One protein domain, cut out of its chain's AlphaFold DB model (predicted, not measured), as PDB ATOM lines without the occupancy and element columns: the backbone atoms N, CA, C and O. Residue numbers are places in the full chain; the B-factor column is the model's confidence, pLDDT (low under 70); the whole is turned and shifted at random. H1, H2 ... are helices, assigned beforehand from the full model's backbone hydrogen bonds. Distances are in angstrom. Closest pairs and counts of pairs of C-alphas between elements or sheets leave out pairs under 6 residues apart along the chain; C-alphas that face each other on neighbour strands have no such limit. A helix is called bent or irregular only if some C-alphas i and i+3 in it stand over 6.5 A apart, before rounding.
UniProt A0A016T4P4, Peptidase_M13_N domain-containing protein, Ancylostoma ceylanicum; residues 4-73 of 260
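AT A GLANCE: This is residues 4 to 73 of the 260 residues of the protein "Peptidase_M13_N domain-containing protein" of Ancylostoma ceylanicum (UniProt A0A016T4P4). Picture an open arch of helices with few contacts: a short helical hairpin, H1 and H2, makes one leg, H3 makes the top, and H4, the longest helix, makes the other leg. Residues 53 to 55 and 57 to 67 of H4 stick out from the rest, and so do residues 68 to 73 after it, at the far end of the arch from the hairpin. The printed part has 70 residues with four named helices, H1, H2, H3 and H4 in that order along the chain, and no named strand; its class is all helix. The whole is loose, with a radius of gyration of the C-alphas of 15.1 A, and it spans 43 by 30 by 21 A.

HOW THE PARTS SIT: Begin with H4, residues 53 to 67, which touches no helix. Look from it to H3, residues 38 to 50: the two are close but not clearly touching, and their closest C-alphas, those of Leu 48 and Ile 56, are 7.6 A apart. Their lines stand at a steep tilt of 57 degrees, opposite ways. H2, residues 22 to 29, is apart from both H3 and H4. It touches H1, residues 12 to 19, and the closest C-alphas of the two, those of Leu 17 and His 25, are 5.8 A apart. H1 and H2 form a helical hairpin, at a shallow tilt of 8 degrees, opposite ways. H1 is apart from H3 and from H4. In the backbones of H1, H3 and H4 every O i to N i+4 pair is within hydrogen-bond range; in H2 it is 2 of 4, beside 4 of 5 O i to N i+3 pairs.

IN THESE COORDINATES: Find C-alpha 53 at (49.810, 28.405, -31.031); from there H4 runs 21.0 A to C-alpha 67 at (61.067, 44.508, -23.649). Go back along the chain to C-alpha 38 at (38.081, 48.368, -35.261), where H3 begins; it runs 18.4 A to C-alpha 50. H2 runs 11.3 A from C-alpha 22 to C-alpha 29 and is irregular: C-alphas 23 and 26 are 7.2 A apart. H1 begins at C-alpha 12, at (38.478, 39.433, -22.244), and runs 10.7 A to C-alpha 19.

THE WHOLE: Look at Asn 30 and Ser 73 for the two C-alphas farthest apart, 45.1 A. Without residues 50 to 55 and 57 to 73, which stand free, the body has 47 residues and spans 33 by 23 by 12 A. The printed part has no cut. The links from H1 to H2 and from H3 to H4 are tight, the one from H2 to H3 is short with 8 residues, and none is long. In the B-factor column you will find a mean pLDDT of the printed part of 89.1, and no printed residue is under 70.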
ATOM      1  N   LYS A   4      33.986  42.342 -24.715       76.44
ATOM      2  CA  LYS A   4      33.733  40.927 -25.052       76.44
ATOM      3  C   LYS A   4      33.590  40.662 -26.557       76.44
ATOM      4  O   LYS A   4      33.702  39.517 -26.982       76.44
ATOM      5  N   ARG A   5      33.337  41.696 -27.370       72.88
ATOM      6  CA  ARG A   5      33.132  41.594 -28.826       72.88
ATOM      7  C   ARG A   5      34.326  42.083 -29.649       72.88
ATOM      8  O   ARG A   5      34.228  42.092 -30.871       72.88
ATOM      9  N   ALA A   6      35.418  42.505 -29.006       71.00
ATOM     10  CA  ALA A   6      36.582  43.046 -29.702       71.00
ATOM     11  C   ALA A   6      37.381  41.950 -30.429       71.00
ATOM     12  O   ALA A   6      37.506  41.997 -31.646       71.00
ATOM     13  N   LEU A   7      37.861  40.934 -29.708       75.81
ATOM     14  CA  LEU A   7      38.584  39.780 -30.272       75.81
ATOM     15  C   LEU A   7      37.878  38.492 -29.865       75.81
ATOM     16  O   LEU A   7      37.671  38.274 -28.674       75.81
ATOM     17  N   GLY A   8      37.543  37.629 -30.822       74.81
ATOM     18  CA  GLY A   8      36.788  36.408 -30.536       74.81
ATOM     19  C   GLY A   8      37.648  35.246 -30.027       74.81
ATOM     20  O   GLY A   8      37.112  34.319 -29.432       74.81
ATOM     21  N   LYS A   9      38.973  35.291 -30.225       80.81
ATOM     22  CA  LYS A   9      39.929  34.315 -29.655       80.81
ATOM     23  C   LYS A   9      40.274  34.577 -28.181       80.81
ATOM     24  O   LYS A   9      40.837  33.698 -27.536       80.81
ATOM     25  N   VAL A  10      39.966  35.764 -27.651       84.62
ATOM     26  CA  VAL A  10      40.382  36.198 -26.308       84.62
ATOM     27  C   VAL A  10      39.179  36.240 -25.372       84.62
ATOM     28  O   VAL A  10      38.207  36.952 -25.617       84.62
ATOM     29  N   ASN A  11      39.260  35.527 -24.246       88.75
ATOM     30  CA  ASN A  11      38.304  35.709 -23.156       88.75
ATOM     31  C   ASN A  11      38.674  36.970 -22.359       88.75
ATOM     32  O   ASN A  11      39.379  36.899 -21.354       88.75
ATOM     33  N   TRP A  12      38.193  38.121 -22.832       86.44
ATOM     34  CA  TRP A  12      38.478  39.433 -22.244       86.44
ATOM     35  C   TRP A  12      38.077  39.550 -20.779       86.44
ATOM     36  O   TRP A  12      38.808  40.146 -19.999       86.44
ATOM     37  N   THR A  13      36.954  38.946 -20.387       88.00
ATOM     38  CA  THR A  13      36.509  38.956 -18.987       88.00
ATOM     39  C   THR A  13      37.539  38.268 -18.104       88.00
ATOM     40  O   THR A  13      38.035  38.866 -17.159       88.00
ATOM     41  N   LYS A  14      37.927  37.034 -18.454       91.06
ATOM     42  CA  LYS A  14      38.948  36.291 -17.706       91.06
ATOM     43  C   LYS A  14      40.288  37.031 -17.706       91.06
ATOM     44  O   LYS A  14      40.946  37.093 -16.676       91.06
ATOM     45  N   TYR A  15      40.670  37.604 -18.846       90.69
ATOM     46  CA  TYR A  15      41.904  38.374 -18.982       90.69
ATOM     47  C   TYR A  15      41.942  39.573 -18.025       90.69
ATOM     48  O   TYR A  15      42.875  39.689 -17.237       90.69
ATOM     49  N   PHE A  16      40.911  40.423 -18.029       90.38
ATOM     50  CA  PHE A  16      40.877  41.596 -17.157       90.38
ATOM     51  C   PHE A  16      40.686  41.238 -15.685       90.38
ATOM     52  O   PHE A  16      41.309  41.875 -14.849       90.38
ATOM     53  N   LEU A  17      39.914  40.202 -15.341       91.75
ATOM     54  CA  LEU A  17      39.776  39.762 -13.944       91.75
ATOM     55  C   LEU A  17      41.095  39.248 -13.345       91.75
ATOM     56  O   LEU A  17      41.307  39.382 -12.143       91.75
ATOM     57  N   ASN A  18      41.989  38.697 -14.173       92.25
ATOM     58  CA  ASN A  18      43.314  38.255 -13.737       92.25
ATOM     59  C   ASN A  18      44.308  39.409 -13.528       92.25
ATOM     60  O   ASN A  18      45.281  39.233 -12.802       92.25
ATOM     61  N   LEU A  19      44.096  40.556 -14.180       90.69
ATOM     62  CA  LEU A  19      45.019  41.698 -14.142       90.69
ATOM     63  C   LEU A  19      44.527  42.833 -13.243       90.69
ATOM     64  O   LEU A  19      45.320  43.502 -12.587       90.69
ATOM     65  N   ALA A  20      43.220  43.079 -13.234       91.75
ATOM     66  CA  ALA A  20      42.636  44.219 -12.561       91.75
ATOM     67  C   ALA A  20      42.540  43.997 -11.041       91.75
ATOM     68  O   ALA A  20      42.204  42.894 -10.587       91.75
ATOM     69  N   PRO A  21      42.735  45.064 -10.245       90.88
ATOM     70  CA  PRO A  21      42.360  45.101  -8.837       90.88
ATOM     71  C   PRO A  21      40.914  44.637  -8.591       90.88
ATOM     72  O   PRO A  21      40.013  44.898  -9.392       90.88
ATOM     73  N   ARG A  22      40.674  43.971  -7.451       90.94
ATOM     74  CA  ARG A  22      39.369  43.363  -7.113       90.94
ATOM     75  C   ARG A  22      38.206  44.357  -7.127       90.94
ATOM     76  O   ARG A  22      37.113  44.001  -7.555       90.94
ATOM     77  N   ASN A  23      38.438  45.600  -6.707       89.88
ATOM     78  CA  ASN A  23      37.434  46.670  -6.716       89.88
ATOM     79  C   ASN A  23      36.891  46.985  -8.123       89.88
ATOM     80  O   ASN A  23      35.797  47.525  -8.238       89.88
ATOM     81  N   LEU A  24      37.600  46.602  -9.189       91.88
ATOM     82  CA  LEU A  24      37.189  46.832 -10.579       91.88
ATOM     83  C   LEU A  24      36.618  45.581 -11.258       91.88
ATOM     84  O   LEU A  24      36.238  45.620 -12.428       91.88
ATOM     85  N   HIS A  25      36.518  44.453 -10.550       92.88
ATOM     86  CA  HIS A  25      36.007  43.206 -11.132       92.88
ATOM     87  C   HIS A  25      34.557  43.337 -11.609       92.88
ATOM     88  O   HIS A  25      34.209  42.812 -12.669       92.88
ATOM     89  N   ALA A  26      33.727  44.090 -10.880       91.62
ATOM     90  CA  ALA A  26      32.352  44.386 -11.284       91.62
ATOM     91  C   ALA A  26      32.300  45.182 -12.602       91.62
ATOM     92  O   ALA A  26      31.543  44.821 -13.505       91.62
ATOM     93  N   TYR A  27      33.160  46.198 -12.748       89.56
ATOM     94  CA  TYR A  27      33.264  47.011 -13.963       89.56
ATOM     95  C   TYR A  27      33.523  46.141 -15.201       89.56
ATOM     96  O   TYR A  27      32.769  46.202 -16.171       89.56
ATOM     97  N   PHE A  28      34.525  45.256 -15.152       90.06
ATOM     98  CA  PHE A  28      34.850  44.379 -16.286       90.06
ATOM     99  C   PHE A  28      33.820  43.269 -16.523       90.06
ATOM    100  O   PHE A  28      33.560  42.900 -17.673       90.06
ATOM    101  N   SER A  29      33.192  42.755 -15.462       90.38
ATOM    102  CA  SER A  29      32.135  41.740 -15.575       90.38
ATOM    103  C   SER A  29      30.920  42.266 -16.349       90.38
ATOM    104  O   SER A  29      30.348  41.534 -17.171       90.38
ATOM    105  N   ASN A  30      30.615  43.558 -16.179       90.44
ATOM    106  CA  ASN A  30      29.530  44.277 -16.849       90.44
ATOM    107  C   ASN A  30      29.793  44.607 -18.334       90.44
ATOM    108  O   ASN A  30      28.924  45.182 -18.985       90.44
ATOM    109  N   ASP A  31      30.927  44.174 -18.903       86.94
ATOM    110  CA  ASP A  31      31.276  44.332 -20.326       86.94
ATOM    111  C   ASP A  31      31.300  45.801 -20.793       86.94
ATOM    112  O   ASP A  31      30.443  46.225 -21.583       86.94
ATOM    113  N   PRO A  32      32.276  46.589 -20.308       87.56
ATOM    114  CA  PRO A  32      32.321  48.018 -20.555       87.56
ATOM    115  C   PRO A  32      32.554  48.333 -22.037       87.56
ATOM    116  O   PRO A  32      33.062  47.523 -22.828       87.56
ATOM    117  N   LEU A  33      32.188  49.556 -22.421       84.75
ATOM    118  CA  LEU A  33      32.520  50.086 -23.736       84.75
ATOM    119  C   LEU A  33      34.007  50.427 -23.789       84.75
ATOM    120  O   LEU A  33      34.516  51.196 -22.985       84.75
ATOM    121  N   VAL A  34      34.685  49.886 -24.794       82.12
ATOM    122  CA  VAL A  34      36.079  50.191 -25.101       82.12
ATOM    123  C   VAL A  34      36.175  50.950 -26.420       82.12
ATOM    124  O   VAL A  34      35.535  50.602 -27.429       82.12
ATOM    125  N   ALA A  35      36.979  52.009 -26.405       81.94
ATOM    126  CA  ALA A  35      37.397  52.728 -27.595       81.94
ATOM    127  C   ALA A  35      38.613  52.004 -28.182       81.94
ATOM    128  O   ALA A  35      39.719  52.088 -27.660       81.94
ATOM    129  N   VAL A  36      38.393  51.247 -29.253       81.06
ATOM    130  CA  VAL A  36      39.446  50.514 -29.958       81.06
ATOM    131  C   VAL A  36      39.324  50.769 -31.451       81.06
ATOM    132  O   VAL A  36      38.214  50.884 -31.980       81.06
ATOM    133  N   ASN A  37      40.460  50.831 -32.144       87.38
ATOM    134  CA  ASN A  37      40.460  50.884 -33.597       87.38
ATOM    135  C   ASN A  37      39.944  49.543 -34.143       87.38
ATOM    136  O   ASN A  37      40.589  48.504 -33.992       87.38
ATOM    137  N   LYS A  38      38.759  49.572 -34.764       84.06
ATOM    138  CA  LYS A  38      38.081  48.368 -35.261       84.06
ATOM    139  C   LYS A  38      38.944  47.602 -36.267       84.06
ATOM    140  O   LYS A  38      39.021  46.382 -36.173       84.06
ATOM    141  N   THR A  39      39.612  48.307 -37.175       89.19
ATOM    142  CA  THR A  39      40.465  47.708 -38.209       89.19
ATOM    143  C   THR A  39      41.651  46.976 -37.591       89.19
ATOM    144  O   THR A  39      41.892  45.814 -37.914       89.19
ATOM    145  N   SER A  40      42.354  47.610 -36.646       88.94
ATOM    146  CA  SER A  40      43.487  46.992 -35.946       88.94
ATOM    147  C   SER A  40      43.065  45.726 -35.201       88.94
ATOM    148  O   SER A  40      43.712  44.691 -35.315       88.94
ATOM    149  N   ILE A  41      41.942  45.787 -34.487       86.31
ATOM    150  CA  ILE A  41      41.407  44.652 -33.733       86.31
ATOM    151  C   ILE A  41      41.011  43.495 -34.662       86.31
ATOM    152  O   ILE A  41      41.344  42.349 -34.384       86.31
ATOM    153  N   GLN A  42      40.376  43.767 -35.804       86.12
ATOM    154  CA  GLN A  42      40.037  42.722 -36.778       86.12
ATOM    155  C   GLN A  42      41.278  42.040 -37.367       86.12
ATOM    156  O   GLN A  42      41.292  40.821 -37.540       86.12
ATOM    157  N   VAL A  43      42.328  42.813 -37.649       91.12
ATOM    158  CA  VAL A  43      43.609  42.277 -38.134       91.12
ATOM    159  C   VAL A  43      44.252  41.390 -37.069       91.12
ATOM    160  O   VAL A  43      44.678  40.280 -37.382       91.12
ATOM    161  N   ILE A  44      44.264  41.832 -35.807       91.12
ATOM    162  CA  ILE A  44      44.790  41.042 -34.686       91.12
ATOM    163  C   ILE A  44      43.994  39.741 -34.521       91.12
ATOM    164  O   ILE A  44      44.604  38.680 -34.412       91.12
ATOM    165  N   ASP A  45      42.655  39.778 -34.561       88.56
ATOM    166  CA  ASP A  45      41.827  38.563 -34.446       88.56
ATOM    167  C   ASP A  45      42.148  37.571 -35.566       88.56
ATOM    168  O   ASP A  45      42.309  36.377 -35.311       88.56
ATOM    169  N   LYS A  46      42.309  38.069 -36.802       91.31
ATOM    170  CA  LYS A  46      42.703  37.246 -37.949       91.31
ATOM    171  C   LYS A  46      44.057  36.582 -37.702       91.31
ATOM    172  O   LYS A  46      44.139  35.362 -37.804       91.31
ATOM    173  N   ILE A  47      45.077  37.354 -37.320       93.44
ATOM    174  CA  ILE A  47      46.426  36.836 -37.039       93.44
ATOM    175  C   ILE A  47      46.378  35.774 -35.935       93.44
ATOM    176  O   ILE A  47      46.932  34.690 -36.112       93.44
ATOM    177  N   LEU A  48      45.679  36.035 -34.827       92.38
ATOM    178  CA  LEU A  48      45.581  35.099 -33.700       92.38
ATOM    179  C   LEU A  48      44.828  33.807 -34.052       92.38
ATOM    180  O   LEU A  48      45.063  32.767 -33.435       92.38
ATOM    181  N   ARG A  49      43.905  33.851 -35.019       91.06
ATOM    182  CA  ARG A  49      43.182  32.663 -35.496       91.06
ATOM    183  C   ARG A  49      43.982  31.839 -36.496       91.06
ATOM    184  O   ARG A  49      43.847  30.622 -36.485       91.06
ATOM    185  N   THR A  50      44.769  32.483 -37.358       95.19
ATOM    186  CA  THR A  50      45.500  31.804 -38.441       95.19
ATOM    187  C   THR A  50      46.915  31.381 -38.059       95.19
ATOM    188  O   THR A  50      47.526  30.596 -38.776       95.19
ATOM    189  N   THR A  51      47.457  31.903 -36.960       96.31
ATOM    190  CA  THR A  51      48.825  31.609 -36.519       96.31
ATOM    191  C   THR A  51      48.839  30.400 -35.577       96.31
ATOM    192  O   THR A  51      48.061  30.379 -34.620       96.31
ATOM    193  N   PRO A  52      49.719  29.401 -35.791       97.00
ATOM    194  CA  PRO A  52      49.861  28.273 -34.875       97.00
ATOM    195  C   PRO A  52      50.202  28.720 -33.450       97.00
ATOM    196  O   PRO A  52      51.019  29.620 -33.253       97.00
ATOM    197  N   GLU A  53      49.646  28.041 -32.447       94.94
ATOM    198  CA  GLU A  53      49.810  28.405 -31.031       94.94
ATOM    199  C   GLU A  53      51.281  28.492 -30.607       94.94
ATOM    200  O   GLU A  53      51.689  29.467 -29.982       94.94
ATOM    201  N   LYS A  54      52.111  27.537 -31.044       97.31
ATOM    202  CA  LYS A  54      53.560  27.544 -30.793       97.31
ATOM    203  C   LYS A  54      54.241  28.827 -31.282       97.31
ATOM    204  O   LYS A  54      55.141  29.333 -30.621       97.31
ATOM    205  N   VAL A  55      53.819  29.357 -32.431       97.81
ATOM    206  CA  VAL A  55      54.379  30.598 -32.988       97.81
ATOM    207  C   VAL A  55      53.956  31.795 -32.140       97.81
ATOM    208  O   VAL A  55      54.795  32.644 -31.850       97.81
ATOM    209  N   ILE A  56      52.700  31.832 -31.681       94.88
ATOM    210  CA  ILE A  56      52.204  32.879 -30.775       94.88
ATOM    211  C   ILE A  56      52.999  32.862 -29.464       94.88
ATOM    212  O   ILE A  56      53.515  33.898 -29.060       94.88
ATOM    213  N   VAL A  57      53.165  31.690 -28.840       95.94
ATOM    214  CA  VAL A  57      53.923  31.537 -27.586       95.94
ATOM    215  C   VAL A  57      55.377  31.981 -27.760       95.94
ATOM    216  O   VAL A  57      55.868  32.789 -26.972       95.94
ATOM    217  N   ASN A  58      56.050  31.518 -28.817       97.62
ATOM    218  CA  ASN A  58      57.430  31.912 -29.100       97.62
ATOM    219  C   ASN A  58      57.558  33.427 -29.317       97.62
ATOM    220  O   ASN A  58      58.478  34.047 -28.785       97.62
ATOM    221  N   TYR A  59      56.624  34.029 -30.058       95.88
ATOM    222  CA  TYR A  59      56.580  35.475 -30.260       95.88
ATOM    223  C   TYR A  59      56.362  36.229 -28.945       95.88
ATOM    224  O   TYR A  59      57.045  37.223 -28.698       95.88
ATOM    225  N   THR A  60      55.454  35.766 -28.083       94.69
ATOM    226  CA  THR A  60      55.192  36.388 -26.779       94.69
ATOM    227  C   THR A  60      56.426  36.341 -25.879       94.69
ATOM    228  O   THR A  60      56.783  37.368 -25.305       94.69
ATOM    229  N   ILE A  61      57.114  35.196 -25.800       95.38
ATOM    230  CA  ILE A  61      58.354  35.057 -25.018       95.38
ATOM    231  C   ILE A  61      59.443  35.981 -25.572       95.38
ATOM    232  O   ILE A  61      60.074  36.709 -24.809       95.38
ATOM    233  N   LEU A  62      59.641  36.000 -26.894       93.38
ATOM    234  CA  LEU A  62      60.635  36.875 -27.517       93.38
ATOM    235  C   LEU A  62      60.312  38.354 -27.273       93.38
ATOM    236  O   LEU A  62      61.199  39.117 -26.905       93.38
ATOM    237  N   SER A  63      59.047  38.752 -27.418       93.00
ATOM    238  CA  SER A  63      58.598  40.126 -27.162       93.00
ATOM    239  C   SER A  63      58.834  40.534 -25.709       93.00
ATOM    240  O   SER A  63      59.275  41.653 -25.447       93.00
ATOM    241  N   TYR A  64      58.586  39.621 -24.765       90.44
ATOM    242  CA  TYR A  64      58.885  39.837 -23.354       90.44
ATOM    243  C   TYR A  64      60.386  40.063 -23.141       90.44
ATOM    244  O   TYR A  64      60.770  41.091 -22.596       90.44
ATOM    245  N   VAL A  65      61.248  39.180 -23.657       90.00
ATOM    246  CA  VAL A  65      62.712  39.329 -23.540       90.00
ATOM    247  C   VAL A  65      63.200  40.642 -24.158       90.00
ATOM    248  O   VAL A  65      63.970  41.366 -23.529       90.00
ATOM    249  N   VAL A  66      62.720  40.988 -25.356       89.62
ATOM    250  CA  VAL A  66      63.078  42.238 -26.046       89.62
ATOM    251  C   VAL A  66      62.643  43.469 -25.247       89.62
ATOM    252  O   VAL A  66      63.358  44.463 -25.241       89.62
ATOM    253  N   THR A  67      61.530  43.402 -24.510       87.31
ATOM    254  CA  THR A  67      61.067  44.508 -23.649       87.31
ATOM    255  C   THR A  67      62.040  44.809 -22.501       87.31
ATOM    256  O   THR A  67      62.104  45.947 -22.045       87.31
ATOM    257  N   PHE A  68      62.819  43.818 -22.054       87.50
ATOM    258  CA  PHE A  68      63.779  43.964 -20.953       87.50
ATOM    259  C   PHE A  68      65.245  44.030 -21.406       87.50
ATOM    260  O   PHE A  68      66.139  44.101 -20.566       87.50
ATOM    261  N   ILE A  69      65.521  44.029 -22.712       89.75
ATOM    262  CA  ILE A  69      66.895  43.894 -23.218       89.75
ATOM    263  C   ILE A  69      67.818  45.043 -22.782       89.75
ATOM    264  O   ILE A  69      69.002  44.817 -22.544       89.75
ATOM    265  N   GLU A  70      67.280  46.254 -22.606       87.81
ATOM    266  CA  GLU A  70      68.039  47.430 -22.147       87.81
ATOM    267  C   GLU A  70      68.561  47.279 -20.707       87.81
ATOM    268  O   GLU A  70      69.542  47.915 -20.329       87.81
ATOM    269  N   PHE A  71      67.955  46.391 -19.913       87.12
ATOM    270  CA  PHE A  71      68.392  46.068 -18.553       87.12
ATOM    271  C   PHE A  71      69.475  44.987 -18.514       87.12
ATOM    272  O   PHE A  71      70.059  44.728 -17.460       87.12
ATOM    273  N   PHE A  72      69.723  44.301 -19.632       87.62
ATOM    274  CA  PHE A  72      70.707  43.226 -19.688       87.62
ATOM    275  C   PHE A  72      72.107  43.791 -19.929       87.62
ATOM    276  O   PHE A  72      72.285  44.958 -20.271       87.62
ATOM    277  N   SER A  73      73.130  42.955 -19.751       88.19
ATOM    278  CA  SER A  73      74.510  43.358 -20.020       88.19
ATOM    279  C   SER A  73      74.747  43.654 -21.504       88.19
ATOM    280  O   SER A  73      74.051  43.135 -22.381       88.19
TER     281      SER A  73